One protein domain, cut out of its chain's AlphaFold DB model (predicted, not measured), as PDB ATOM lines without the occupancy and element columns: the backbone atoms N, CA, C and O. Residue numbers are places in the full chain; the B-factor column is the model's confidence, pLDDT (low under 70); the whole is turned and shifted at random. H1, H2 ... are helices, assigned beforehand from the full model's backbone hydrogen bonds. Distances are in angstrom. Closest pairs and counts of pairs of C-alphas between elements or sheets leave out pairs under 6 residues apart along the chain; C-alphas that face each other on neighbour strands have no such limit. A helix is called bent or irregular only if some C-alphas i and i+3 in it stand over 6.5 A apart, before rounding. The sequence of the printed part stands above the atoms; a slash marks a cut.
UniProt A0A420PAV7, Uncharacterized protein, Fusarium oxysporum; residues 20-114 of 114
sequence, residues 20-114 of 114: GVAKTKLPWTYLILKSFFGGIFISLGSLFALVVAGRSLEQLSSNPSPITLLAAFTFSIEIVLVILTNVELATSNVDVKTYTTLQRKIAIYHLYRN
ATOM      1  N   GLY A  20     168.089  67.478  22.659       92.19
ATOM      2  CA  GLY A  20     168.741  68.455  23.532       92.19
ATOM      3  C   GLY A  20     169.456  67.806  24.717       92.19
ATOM      4  O   GLY A  20     170.611  68.137  24.987       92.19
ATOM      5  N   VAL A  21     168.833  66.820  25.371       93.62
ATOM      6  CA  VAL A  21     169.480  66.038  26.439       93.62
ATOM      7  C   VAL A  21     170.585  65.141  25.871       93.62
ATOM      8  O   VAL A  21     171.687  65.106  26.422       93.62
ATOM      9  N   ALA A  22     170.330  64.435  24.766       92.50
ATOM     10  CA  ALA A  22     171.286  63.498  24.169       92.50
ATOM     11  C   ALA A  22     172.588  64.190  23.729       92.50
ATOM     12  O   ALA A  22     173.682  63.706  24.029       92.50
ATOM     13  N   LYS A  23     172.485  65.371  23.109       91.38
ATOM     14  CA  LYS A  23     173.630  66.167  22.638       91.38
ATOM     15  C   LYS A  23     174.551  66.647  23.762       91.38
ATOM     16  O   LYS A  23     175.726  66.898  23.509       91.38
ATOM     17  N   THR A  24     174.083  66.732  25.012       90.81
ATOM     18  CA  THR A  24     174.962  67.068  26.155       90.81
ATOM     19  C   THR A  24     175.938  65.951  26.531       90.81
ATOM     20  O   THR A  24     176.957  66.219  27.171       90.81
ATOM     21  N   LYS A  25     175.635  64.708  26.135       91.06
ATOM     22  CA  LYS A  25     176.433  63.510  26.433       91.06
ATOM     23  C   LYS A  25     177.436  63.175  25.328       91.06
ATOM     24  O   LYS A  25     178.181  62.209  25.462       91.06
ATOM     25  N   LEU A  26     177.450  63.948  24.239       90.62
ATOM     26  CA  LEU A  26     178.326  63.699  23.104       90.62
ATOM     27  C   LEU A  26     179.799  63.918  23.511       90.62
ATOM     28  O   LEU A  26     180.121  64.966  24.084       90.62
ATOM     29  N   PRO A  27     180.708  62.963  23.244       92.75
ATOM     30  CA  PRO A  27     182.129  63.166  23.497       92.75
ATOM     31  C   PRO A  27     182.698  64.228  22.548       92.75
ATOM     32  O   PRO A  27     182.305  64.318  21.385       92.75
ATOM     33  N   TRP A  28     183.663  65.006  23.042       89.62
ATOM     34  CA  TRP A  28     184.279  66.120  22.310       89.62
ATOM     35  C   TRP A  28     184.857  65.724  20.951       89.62
ATOM     36  O   TRP A  28     184.710  66.459  19.984       89.62
ATOM     37  N   THR A  29     185.473  64.547  20.856       92.94
ATOM     38  CA  THR A  29     186.053  64.044  19.604       92.94
ATOM     39  C   THR A  29     184.994  63.853  18.520       92.94
ATOM     40  O   THR A  29     185.181  64.285  17.384       92.94
ATOM     41  N   TYR A  30     183.855  63.257  18.877       93.00
ATOM     42  CA  TYR A  30     182.749  63.033  17.950       93.00
ATOM     43  C   TYR A  30     182.059  64.345  17.582       93.00
ATOM     44  O   TYR A  30     181.736  64.572  16.421       93.00
ATOM     45  N   LEU A  31     181.904  65.242  18.555       92.88
ATOM     46  CA  LEU A  31     181.358  66.580  18.355       92.88
ATOM     47  C   LEU A  31     182.187  67.382  17.349       92.88
ATOM     48  O   LEU A  31     181.625  67.889  16.386       92.88
ATOM     49  N   ILE A  32     183.510  67.444  17.520       93.81
ATOM     50  CA  ILE A  32     184.402  68.164  16.602       93.81
ATOM     51  C   ILE A  32     184.290  67.591  15.189       93.81
ATOM     52  O   ILE A  32     184.126  68.348  14.237       93.81
ATOM     53  N   LEU A  33     184.327  66.264  15.048       95.56
ATOM     54  CA  LEU A  33     184.257  65.618  13.739       95.56
ATOM     55  C   LEU A  33     182.916  65.886  13.044       95.56
ATOM     56  O   LEU A  33     182.887  66.264  11.874       95.56
ATOM     57  N   LYS A  34     181.801  65.744  13.767       95.00
ATOM     58  CA  LYS A  34     180.467  66.031  13.228       95.00
ATOM     59  C   LYS A  34     180.299  67.505  12.877       95.00
ATOM     60  O   LYS A  34     179.765  67.796  11.815       95.00
ATOM     61  N   SER A  35     180.760  68.417  13.730       94.62
ATOM     62  CA  SER A  35     180.701  69.860  13.470       94.62
ATOM     63  C   SER A  35     181.565  70.255  12.274       94.62
ATOM     64  O   SER A  35     181.171  71.112  11.489       94.62
ATOM     65  N   PHE A  36     182.710  69.596  12.084       95.81
ATOM     66  CA  PHE A  36     183.564  69.796  10.918       95.81
ATOM     67  C   PHE A  36     182.858  69.389   9.617       95.81
ATOM     68  O   PHE A  36     182.796  70.187   8.683       95.81
ATOM     69  N   PHE A  37     182.249  68.198   9.570       95.31
ATOM     70  CA  PHE A  37     181.452  67.780   8.409       95.31
ATOM     71  C   PHE A  37     180.219  68.661   8.191       95.31
ATOM     72  O   PHE A  37     179.915  69.007   7.051       95.31
ATOM     73  N   GLY A  38     179.553  69.089   9.269       94.00
ATOM     74  CA  GLY A  38     178.477  70.077   9.205       94.00
ATOM     75  C   GLY A  38     178.933  71.367   8.526       94.00
ATOM     76  O   GLY A  38     178.293  71.824   7.583       94.00
ATOM     77  N   GLY A  39     180.087  71.904   8.929       94.00
ATOM     78  CA  GLY A  39     180.694  73.076   8.298       94.00
ATOM     79  C   GLY A  39     181.013  72.870   6.816       94.00
ATOM     80  O   GLY A  39     180.700  73.740   6.006       94.00
ATOM     81  N   ILE A  40     181.569  71.712   6.440       95.19
ATOM     82  CA  ILE A  40     181.843  71.373   5.033       95.19
ATOM     83  C   ILE A  40     180.555  71.401   4.208       95.19
ATOM     84  O   ILE A  40     180.524  72.033   3.152       95.19
ATOM     85  N   PHE A  41     179.483  70.757   4.675       93.25
ATOM     86  CA  PHE A  41     178.229  70.687   3.921       93.25
ATOM     87  C   PHE A  41     177.577  72.058   3.739       93.25
ATOM     88  O   PHE A  41     177.189  72.394   2.621       93.25
ATOM     89  N   ILE A  42     177.535  72.881   4.792       94.25
ATOM     90  CA  ILE A  42     177.013  74.252   4.694       94.25
ATOM     91  C   ILE A  42     177.896  75.124   3.788       94.25
ATOM     92  O   ILE A  42     177.385  75.907   2.985       94.25
ATOM     93  N   SER A  43     179.224  74.987   3.872       94.12
ATOM     94  CA  SER A  43     180.147  75.753   3.025       94.12
ATOM     95  C   SER A  43     180.012  75.383   1.550       94.12
ATOM     96  O   SER A  43     180.106  76.265   0.698       94.12
ATOM     97  N   LEU A  44     179.801  74.102   1.236       92.06
ATOM     98  CA  LEU A  44     179.566  73.649  -0.134       92.06
ATOM     99  C   LEU A  44     178.261  74.233  -0.683       92.06
ATOM    100  O   LEU A  44     178.273  74.801  -1.773       92.06
ATOM    101  N   GLY A  45     177.167  74.167   0.079       89.69
ATOM    102  CA  GLY A  45     175.881  74.755  -0.312       89.69
ATOM    103  C   GLY A  45     175.959  76.268  -0.534       89.69
ATOM    104  O   GLY A  45     175.537  76.774  -1.575       89.69
ATOM    105  N   SER A  46     176.640  76.975   0.371       91.19
ATOM    106  CA  SER A  46     176.907  78.414   0.243       91.19
ATOM    107  C   SER A  46     177.739  78.748  -1.000       91.19
ATOM    108  O   SER A  46     177.450  79.724  -1.691       91.19
ATOM    109  N   LEU A  47     178.748  77.931  -1.328       92.31
ATOM    110  CA  LEU A  47     179.544  78.094  -2.546       92.31
ATOM    111  C   LEU A  47     178.686  77.901  -3.802       92.31
ATOM    112  O   LEU A  47     178.765  78.711  -4.723       92.31
ATOM    113  N   PHE A  48     177.842  76.868  -3.841       89.81
ATOM    114  CA  PHE A  48     176.923  76.650  -4.958       89.81
ATOM    115  C   PHE A  48     175.924  77.801  -5.109       89.81
ATOM    116  O   PHE A  48     175.746  78.307  -6.217       89.81
ATOM    117  N   ALA A  49     175.322  78.260  -4.009       89.69
ATOM    118  CA  ALA A  49     174.427  79.412  -4.012       89.69
ATOM    119  C   ALA A  49     175.138  80.672  -4.535       89.69
ATOM    120  O   ALA A  49     174.569  81.398  -5.349       89.69
ATOM    121  N   LEU A  50     176.400  80.892  -4.149       89.75
ATOM    122  CA  LEU A  50     177.211  82.010  -4.633       89.75
ATOM    123  C   LEU A  50     177.532  81.894  -6.130       89.75
ATOM    124  O   LEU A  50     177.453  82.889  -6.843       89.75
ATOM    125  N   VAL A  51     177.847  80.697  -6.631       90.00
ATOM    126  CA  VAL A  51     178.081  80.452  -8.067       90.00
ATOM    127  C   VAL A  51     176.806  80.682  -8.885       90.00
ATOM    128  O   VAL A  51     176.860  81.257  -9.971       90.00
ATOM    129  N   VAL A  52     175.649  80.262  -8.368       86.56
ATOM    130  CA  VAL A  52     174.343  80.487  -9.007       86.56
ATOM    131  C   VAL A  52     173.972  81.969  -8.993       86.56
ATOM    132  O   VAL A  52     173.496  82.484 -10.005       86.56
ATOM    133  N   ALA A  53     174.217  82.661  -7.881       84.12
ATOM    134  CA  ALA A  53     173.951  84.089  -7.742       84.12
ATOM    135  C   ALA A  53     174.929  84.959  -8.550       84.12
ATOM    136  O   ALA A  53     174.538  86.000  -9.067       84.12
ATOM    137  N   GLY A  54     176.183  84.524  -8.695       79.69
ATOM    138  CA  GLY A  54     177.259  85.234  -9.394       79.69
ATOM    139  C   GLY A  54     177.225  85.128 -10.921       79.69
ATOM    140  O   GLY A  54     178.189  85.517 -11.581       79.69
ATOM    141  N   ARG A  55     176.148  84.590 -11.505       71.25
ATOM    142  CA  ARG A  55     175.934  84.583 -12.962       71.25
ATOM    143  C   ARG A  55     175.832  86.024 -13.489       71.25
ATOM    144  O   ARG A  55     175.515  86.931 -12.729       71.25
ATOM    145  N   SER A  56     176.167  86.222 -14.772       62.97
ATOM    146  CA  SER A  56     176.516  87.521 -15.384       62.97
ATOM    147  C   SER A  56     175.710  88.727 -14.870       62.97
ATOM    148  O   SER A  56     174.481  88.694 -14.794       62.97
ATOM    149  N   LEU A  57     176.416  89.833 -14.586       59.31
ATOM    150  CA  LEU A  57     175.815  91.100 -14.147       59.31
ATOM    151  C   LEU A  57     174.704  91.605 -15.089       59.31
ATOM    152  O   LEU A  57     173.785  92.270 -14.623       59.31
ATOM    153  N   GLU A  58     174.750  91.254 -16.380       61.28
ATOM    154  CA  GLU A  58     173.693  91.555 -17.361       61.28
ATOM    155  C   GLU A  58     172.350  90.872 -17.063       61.28
ATOM    156  O   GLU A  58     171.294  91.457 -17.295       61.28
ATOM    157  N   GLN A  59     172.347  89.645 -16.533       58.81
ATOM    158  CA  GLN A  59     171.093  88.988 -16.152       58.81
ATOM    159  C   GLN A  59     170.535  89.565 -14.847       58.81
ATOM    160  O   GLN A  59     169.317  89.708 -14.718       58.81
ATOM    161  N   LEU A  60     171.416  89.945 -13.916       60.97
ATOM    162  CA  LEU A  60     171.045  90.532 -12.626       60.97
ATOM    163  C   LEU A  60     170.465  91.949 -12.764       60.97
ATOM    164  O   LEU A  60     169.562  92.309 -12.010       60.97
ATOM    165  N   SER A  61     170.953  92.734 -13.729       63.81
ATOM    166  CA  SER A  61     170.470  94.092 -14.003       63.81
ATOM    167  C   SER A  61     169.101  94.121 -14.684       63.81
ATOM    168  O   SER A  61     168.369  95.093 -14.512       63.81
ATOM    169  N   SER A  62     168.729  93.063 -15.418       73.19
ATOM    170  CA  SER A  62     167.409  92.974 -16.053       73.19
ATOM    171  C   SER A  62     166.313  92.563 -15.064       73.19
ATOM    172  O   SER A  62     165.280  93.222 -15.020       73.19
ATOM    173  N   ASN A  63     166.532  91.501 -14.270       76.38
ATOM    174  CA  ASN A  63     165.600  90.973 -13.264       76.38
ATOM    175  C   ASN A  63     166.329  90.001 -12.300       76.38
ATOM    176  O   ASN A  63     166.566  88.847 -12.669       76.38
ATOM    177  N   PRO A  64     166.638  90.390 -11.048       78.25
ATOM    178  CA  PRO A  64     167.395  89.542 -10.117       78.25
ATOM    179  C   PRO A  64     166.564  88.415  -9.472       78.25
ATOM    180  O   PRO A  64     167.111  87.403  -9.038       78.25
ATOM    181  N   SER A  65     165.236  88.556  -9.420       83.88
ATOM    182  CA  SER A  65     164.321  87.669  -8.684       83.88
ATOM    183  C   SER A  65     164.461  86.162  -8.978       83.88
ATOM    184  O   SER A  65     164.570  85.392  -8.020       83.88
ATOM    185  N   PRO A  66     164.481  85.688 -10.244       84.25
ATOM    186  CA  PRO A  66     164.575  84.252 -10.525       84.25
ATOM    187  C   PRO A  66     165.929  83.647 -10.131       84.25
ATOM    188  O   PRO A  66     165.987  82.495  -9.705       84.25
ATOM    189  N   ILE A  67     167.013  84.421 -10.233       85.44
ATOM    190  CA  ILE A  67     168.364  83.968  -9.876       85.44
ATOM    191  C   ILE A  67     168.486  83.825  -8.357       85.44
ATOM    192  O   ILE A  67     168.976  82.804  -7.876       85.44
ATOM    193  N   THR A  68     167.968  84.796  -7.600       85.38
ATOM    194  CA  THR A  68     167.927  84.732  -6.131       85.38
ATOM    195  C   THR A  68     167.108  83.540  -5.638       85.38
ATOM    196  O   THR A  68     167.524  82.843  -4.714       85.38
ATOM    197  N   LEU A  69     165.965  83.263  -6.273       88.81
ATOM    198  CA  LEU A  69     165.126  82.114  -5.935       88.81
ATOM    199  C   LEU A  69     165.851  80.787  -6.205       88.81
ATOM    200  O   LEU A  69     165.838  79.898  -5.355       88.81
ATOM    201  N   LEU A  70     166.544  80.667  -7.338       88.00
ATOM    202  CA  LEU A  70     167.335  79.475  -7.650       88.00
ATOM    203  C   LEU A  70     168.504  79.276  -6.668       88.00
ATOM    204  O   LEU A  70     168.772  78.148  -6.241       88.00
ATOM    205  N   ALA A  71     169.171  80.360  -6.266       87.25
ATOM    206  CA  ALA A  71     170.212  80.316  -5.242       87.25
ATOM    207  C   ALA A  71     169.652  79.843  -3.886       87.25
ATOM    208  O   ALA A  71     170.260  78.987  -3.242       87.25
ATOM    209  N   ALA A  72     168.463  80.312  -3.487       88.38
ATOM    210  CA  ALA A  72     167.799  79.895  -2.248       88.38
ATOM    211  C   ALA A  72     167.388  78.408  -2.248       88.38
ATOM    212  O   ALA A  72     167.538  77.720  -1.236       88.38
ATOM    213  N   PHE A  73     166.913  77.882  -3.383       89.50
ATOM    214  CA  PHE A  73     166.640  76.445  -3.519       89.50
ATOM    215  C   PHE A  73     167.905  75.609  -3.376       89.50
ATOM    216  O   PHE A  73     167.887  74.579  -2.708       89.50
ATOM    217  N   THR A  74     169.004  76.078  -3.963       87.50
ATOM    218  CA  THR A  74     170.294  75.390  -3.881       87.50
ATOM    219  C   THR A  74     170.798  75.336  -2.438       87.50
ATOM    220  O   THR A  74     171.189  74.265  -1.990       87.50
ATOM    221  N   PHE A  75     170.657  76.441  -1.693       87.94
ATOM    222  CA  PHE A  75     170.969  76.536  -0.258       87.94
ATOM    223  C   PHE A  75     170.070  75.656   0.644       87.94
ATOM    224  O   PHE A  75     170.372  75.366   1.799       87.94
ATOM    225  N   SER A  76     168.904  75.222   0.165       90.50
ATOM    226  CA  SER A  76     168.031  74.355   0.973       90.50
ATOM    227  C   SER A  76     168.511  72.897   0.988       90.50
ATOM    228  O   SER A  76     168.140  72.126   1.875       90.50
ATOM    229  N   ILE A  77     169.340  72.506   0.015       90.88
ATOM    230  CA  ILE A  77     169.790  71.122  -0.177       90.88
ATOM    231  C   ILE A  77     170.765  70.700   0.930       90.88
ATOM    232  O   ILE A  77     170.701  69.558   1.396       90.88
ATOM    233  N   GLU A  78     171.633  71.592   1.417       90.81
ATOM    234  CA  GLU A  78     172.576  71.241   2.485       90.81
ATOM    235  C   GLU A  78     171.900  70.907   3.816       90.81
ATOM    236  O   GLU A  78     172.385  70.033   4.530       90.81
ATOM    237  N   ILE A  79     170.771  71.537   4.156       92.19
ATOM    238  CA  ILE A  79     170.050  71.220   5.395       92.19
ATOM    239  C   ILE A  79     169.498  69.795   5.323       92.19
ATOM    240  O   ILE A  79     169.581  69.053   6.304       92.19
ATOM    241  N   VAL A  80     169.024  69.365   4.149       93.38
ATOM    242  CA  VAL A  80     168.622  67.970   3.918       93.38
ATOM    243  C   VAL A  80     169.813  67.032   4.111       93.38
ATOM    244  O   VAL A  80     169.695  66.025   4.810       93.38
ATOM    245  N   LEU A  81     170.982  67.376   3.563       92.81
ATOM    246  CA  LEU A  81     172.196  66.576   3.734       92.81
ATOM    247  C   LEU A  81     172.622  66.484   5.206       92.81
ATOM    248  O   LEU A  81     172.960  65.399   5.677       92.81
ATOM    249  N   VAL A  82     172.560  67.592   5.950       94.06
ATOM    250  CA  VAL A  82     172.878  67.641   7.384       94.06
ATOM    251  C   VAL A  82     171.960  66.719   8.189       94.06
ATOM    252  O   VAL A  82     172.436  65.987   9.060       94.06
ATOM    253  N   ILE A  83     170.664  66.703   7.867       93.06
ATOM    254  CA  ILE A  83     169.678  65.826   8.511       93.06
ATOM    255  C   ILE A  83     169.982  64.353   8.201       93.06
ATOM    256  O   ILE A  83     170.062  63.542   9.124       93.06
ATOM    257  N   LEU A  84     170.200  64.011   6.927       94.56
ATOM    258  CA  LEU A  84     170.439  62.629   6.489       94.56
ATOM    259  C   LEU A  84     171.756  62.048   7.019       94.56
ATOM    260  O   LEU A  84     171.831  60.863   7.330       94.56
ATOM    261  N   THR A  85     172.792  62.876   7.138       94.06
ATOM    262  CA  THR A  85     174.117  62.465   7.639       94.06
ATOM    263  C   THR A  85     174.244  62.558   9.159       94.06
ATOM    264  O   THR A  85     175.257  62.142   9.721       94.06
ATOM    265  N   ASN A  86     173.217  63.083   9.836       93.00
ATOM    266  CA  ASN A  86     173.186  63.312  11.276       93.00
ATOM    267  C   ASN A  86     174.381  64.131  11.792       93.00
ATOM    268  O   ASN A  86     174.863  63.872  12.889       93.00
ATOM    269  N   VAL A  87     174.900  65.101  11.042       95.00
ATOM    270  CA  VAL A  87     176.021  65.933  11.517       95.00
ATOM    271  C   VAL A  87     175.561  66.998  12.518       95.00
ATOM    272  O   VAL A  87     174.370  67.222  12.729       95.00
ATOM    273  N   GLU A  88     176.516  67.628  13.201       93.75
ATOM    274  CA  GLU A  88     176.234  68.657  14.203       93.75
ATOM    275  C   GLU A  88     176.329  70.037  13.555       93.75
ATOM    276  O   GLU A  88     177.288  70.338  12.847       93.75
ATOM    277  N   LEU A  89     175.328  70.879  13.813       92.94
ATOM    278  CA  LEU A  89     175.288  72.257  13.343       92.94
ATOM    279  C   LEU A  89     175.038  73.179  14.532       92.94
ATOM    280  O   LEU A  89     174.125  72.941  15.325       92.94
ATOM    281  N   ALA A  90     175.834  74.244  14.641       91.31
ATOM    282  CA  ALA A  90     175.780  75.158  15.780       91.31
ATOM    283  C   ALA A  90     174.380  75.756  15.988       91.31
ATOM    284  O   ALA A  90     173.888  75.787  17.112       91.31
ATOM    285  N   THR A  91     173.697  76.157  14.911       92.44
ATOM    286  CA  THR A  91     172.343  76.736  14.978       92.44
ATOM    287  C   THR A  91     171.321  75.751  15.543       92.44
ATOM    288  O   THR A  91     170.590  76.094  16.469       92.44
ATOM    289  N   SER A  92     171.318  74.504  15.059       92.06
ATOM    290  CA  SER A  92     170.445  73.443  15.576       92.06
ATOM    291  C   SER A  92     170.749  73.121  17.040       92.06
ATOM    292  O   SER A  92     169.828  72.920  17.829       92.06
ATOM    293  N   ASN A  93     172.028  73.118  17.426       93.38
ATOM    294  CA  ASN A  93     172.437  72.868  18.805       93.38
ATOM    295  C   ASN A  93     171.979  73.979  19.747       93.38
ATOM    296  O   ASN A  93     171.459  73.675  20.820       93.38
ATOM    297  N   VAL A  94     172.121  75.242  19.345       93.38
ATOM    298  CA  VAL A  94     171.595  76.381  20.107       93.38
ATOM    299  C   VAL A  94     170.087  76.240  20.295       93.38
ATOM    300  O   VAL A  94     169.618  76.377  21.422       93.38
ATOM    301  N   ASP A  95     169.345  75.897  19.245       94.44
ATOM    302  CA  ASP A  95     167.886  75.766  19.285       94.44
ATOM    303  C   ASP A  95     167.418  74.676  20.275       94.44
ATOM    304  O   ASP A  95     166.807  74.964  21.314       94.44
ATOM    305  N   VAL A  96     167.823  73.418  20.048       94.81
ATOM    306  CA  VAL A  96     167.400  72.277  20.888       94.81
ATOM    307  C   VAL A  96     167.874  72.403  22.335       94.81
ATOM    308  O   VAL A  96     167.159  72.020  23.270       94.81
ATOM    309  N   LYS A  97     169.075  72.950  22.562       93.50
ATOM    310  CA  LYS A  97     169.624  73.103  23.915       93.50
ATOM    311  C   LYS A  97     168.990  74.273  24.642       93.50
ATOM    312  O   LYS A  97     168.721  74.132  25.833       93.50
ATOM    313  N   THR A  98     168.715  75.391  23.975       94.62
ATOM    314  CA  THR A  98     168.015  76.524  24.601       94.62
ATOM    315  C   THR A  98     166.638  76.077  25.064       94.62
ATOM    316  O   THR A  98     166.313  76.223  26.242       94.62
ATOM    317  N   TYR A  99     165.882  75.411  24.191       95.19
ATOM    318  CA  TYR A  99     164.577  74.856  24.534       95.19
ATOM    319  C   TYR A  99     164.636  73.902  25.741       95.19
ATOM    320  O   TYR A  99     163.909  74.059  26.723       95.19
ATOM    321  N   THR A 100     165.572  72.954  25.720       94.94
ATOM    322  CA  THR A 100     165.753  71.966  26.798       94.94
ATOM    323  C   THR A 100     166.232  72.609  28.111       94.94
ATOM    324  O   THR A 100     165.875  72.159  29.204       94.94
ATOM    325  N   THR A 101     167.015  73.688  28.025       94.56
ATOM    326  CA  THR A 101     167.475  74.475  29.183       94.56
ATOM    327  C   THR A 101     166.320  75.248  29.811       94.56
ATOM    328  O   THR A 101     166.190  75.252  31.035       94.56
ATOM    329  N   LEU A 102     165.435  75.846  29.004       95.25
ATOM    330  CA  LEU A 102     164.235  76.543  29.488       95.25
ATOM    331  C   LEU A 102     163.285  75.598  30.234       95.25
ATOM    332  O   LEU A 102     162.687  75.981  31.238       95.25
ATOM    333  N   GLN A 103     163.224  74.330  29.822       94.81
ATOM    334  CA  GLN A 103     162.513  73.272  30.548       94.81
ATOM    335  C   GLN A 103     163.227  72.786  31.824       94.81
ATOM    336  O   GLN A 103     162.723  71.888  32.501       94.81
ATOM    337  N   ARG A 104     164.410  73.328  32.148       93.12
ATOM    338  CA  ARG A 104     165.277  72.910  33.265       93.12
ATOM    339  C   ARG A 104     165.709  71.439  33.200       93.12
ATOM    340  O   ARG A 104     165.991  70.826  34.226       93.12
ATOM    341  N   LYS A 105     165.764  70.856  31.997       92.94
ATOM    342  CA  LYS A 105     166.201  69.463  31.783       92.94
ATOM    343  C   LYS A 105     167.719  69.333  31.660       92.94
ATOM    344  O   LYS A 105     168.255  68.253  31.890       92.94
ATOM    345  N   ILE A 106     168.402  70.425  31.320       92.56
ATOM    346  CA  ILE A 106     169.864  70.534  31.296       92.56
ATOM    347  C   ILE A 106     170.289  71.837  31.981       92.56
ATOM    348  O   ILE A 106     169.550  72.822  31.970       92.56
ATOM    349  N   ALA A 107     171.476  71.847  32.590       90.94
ATOM    350  CA  ALA A 107     172.035  73.053  33.199       90.94
ATOM    351  C   ALA A 107     172.521  74.051  32.134       90.94
ATOM    352  O   ALA A 107     173.032  73.642  31.091       90.94
ATOM    353  N   ILE A 108     172.476  75.353  32.445       89.38
ATOM    354  CA  ILE A 108     172.996  76.436  31.585       89.38
ATOM    355  C   ILE A 108     174.455  76.205  31.172       89.38
ATOM    356  O   ILE A 108     174.835  76.523  30.051       89.38
ATOM    357  N   TYR A 109     175.270  75.590  32.031       88.88
ATOM    358  CA  TYR A 109     176.644  75.228  31.682       88.88
ATOM    359  C   TYR A 109     176.725  74.347  30.423       88.88
ATOM    360  O   TYR A 109     177.606  74.532  29.582       88.88
ATOM    361  N   HIS A 110     175.776  73.421  30.245       86.69
ATOM    362  CA  HIS A 110     175.742  72.585  29.050       86.69
ATOM    363  C   HIS A 110     175.466  73.390  27.788       86.69
ATOM    364  O   HIS A 110     175.914  72.952  26.734       86.69
ATOM    365  N   LEU A 111     174.796  74.547  27.876       84.62
ATOM    366  CA  LEU A 111     174.577  75.447  26.743       84.62
ATOM    367  C   LEU A 111     175.904  75.978  26.189       84.62
ATOM    368  O   LEU A 111     176.083  75.944  24.981       84.62
ATOM    369  N   TYR A 112     176.844  76.356  27.059       81.56
ATOM    370  CA  TYR A 112     178.146  76.910  26.667       81.56
ATOM    371  C   TYR A 112     179.213  75.863  26.343       81.56
ATOM    372  O   TYR A 112     180.139  76.141  25.592       81.56
ATOM    373  N   ARG A 113     179.112  74.658  26.912       76.94
ATOM    374  CA  ARG A 113     180.103  73.592  26.693       76.94
ATOM    375  C   ARG A 113     180.110  73.044  25.252       76.94
ATOM    376  O   ARG A 113     181.084  72.403  24.883       76.94
ATOM    377  N   ASN A 114     179.039  73.220  24.478       63.28
ATOM    378  CA  ASN A 114     178.905  72.692  23.110       63.28
ATOM    379  C   ASN A 114     178.250  73.719  22.189       63.28
ATOM    380  O   ASN A 114     177.040  73.950  22.409       63.28
TER     381      ASN A 114
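This is residues 20 to 114 of the 114 residues of an uncharacterized protein of Fusarium oxysporum (UniProt A0A420PAV7). The model is a long helical hairpin with a small head: H2 and H4 run side by side in opposite ways, and the short helix H3 makes the turn at the far end. At the other end H5 slants away from the pair, so that it and the first part of H2 diverge as a V; the short helices H1 and H6 pack on H5, and residues 24 to 27 lead from H1 across to the start of H2. The printed part has 95 residues, with six named helices in the order H1, H2, H3, H4, H5, H6 and no named strand; the class is all helix. The whole is loose, with a radius of gyration of the C-alphas of 17.6 A and spans of 54 by 27 by 20 A.

H1, residues 20 to 23, touches H5, residues 90 to 102; their closest C-alphas are those of Gly 20 and Lys 97, 4.7 A apart. H2, residues 28 to 53, follows H1 after a tight link, but the two helices are apart. H2 touches H4, residues 65 to 85, with 28 pairs of C-alphas within 8 A. The closest C-alphas of H2 and H4 are those of Ala 49 and Ala 71, 4.5 A apart, and the two helices run opposite ways at a shallow tilt of 19 degrees. H3, residues 57 to 62, touches no helix. It is close to H4 but not clearly touching it: their closest C-alphas, those of Leu 60 and Ile 67, are 7.6 A apart, at a steep tilt of 63 degrees. H2 and H5 are also close but not clearly touching, with the C-alphas of Ser 35 and Ala 90 the closest at 7.6 A, at a steep tilt of 55 degrees, opposite ways. H6, residues 108 to 113, touches H5, with the C-alphas of Lys 97 and Leu 111 the closest at 6.2 A. H5 and H6 form a helical hairpin, running opposite ways at a shallow tilt of 20 degrees. Among the pairs that are apart are H1 and H6, H2 and H6, and H4 and H5. In the backbones of H2 and H5 every O i to N i+4 pair is within hydrogen-bond range; in H3 it is 1 of 2, in H4 13 of 17 and in H6 1 of 2, while H1 is too short for such a pair.

H1 begins at C-alpha 20, at (168.741, 68.455, 23.532), and measures 5.5 A from first to last C-alpha. H2 is the longest helix, with 26 residues, and runs 36.5 A from C-alpha 28 at (184.279, 66.120, 22.310) to C-alpha 53 at (173.951, 84.089, -7.742). H3 measures 8.8 A. H4 runs 31.6 A and is neither bent nor irregular, but only just: C-alphas 75 and 78 are 6.2 A apart. H5 measures 18.0 A. H6 measures 9.1 A and ends at C-alpha 113, at (180.103, 73.592, 26.693).

The outline is only just a rod. The two C-alphas farthest apart are those of Glu 58 and Arg 104, at 54.6 A, while those of Gly 20 and Asn 114 are 11.0 A apart. The printed part has no cut and ends at residue 114, the chain's last residue. The five links between the helices are tight. The mean pLDDT of the printed part is 88.3; residues 56 to 61 and residue 114 are under 70.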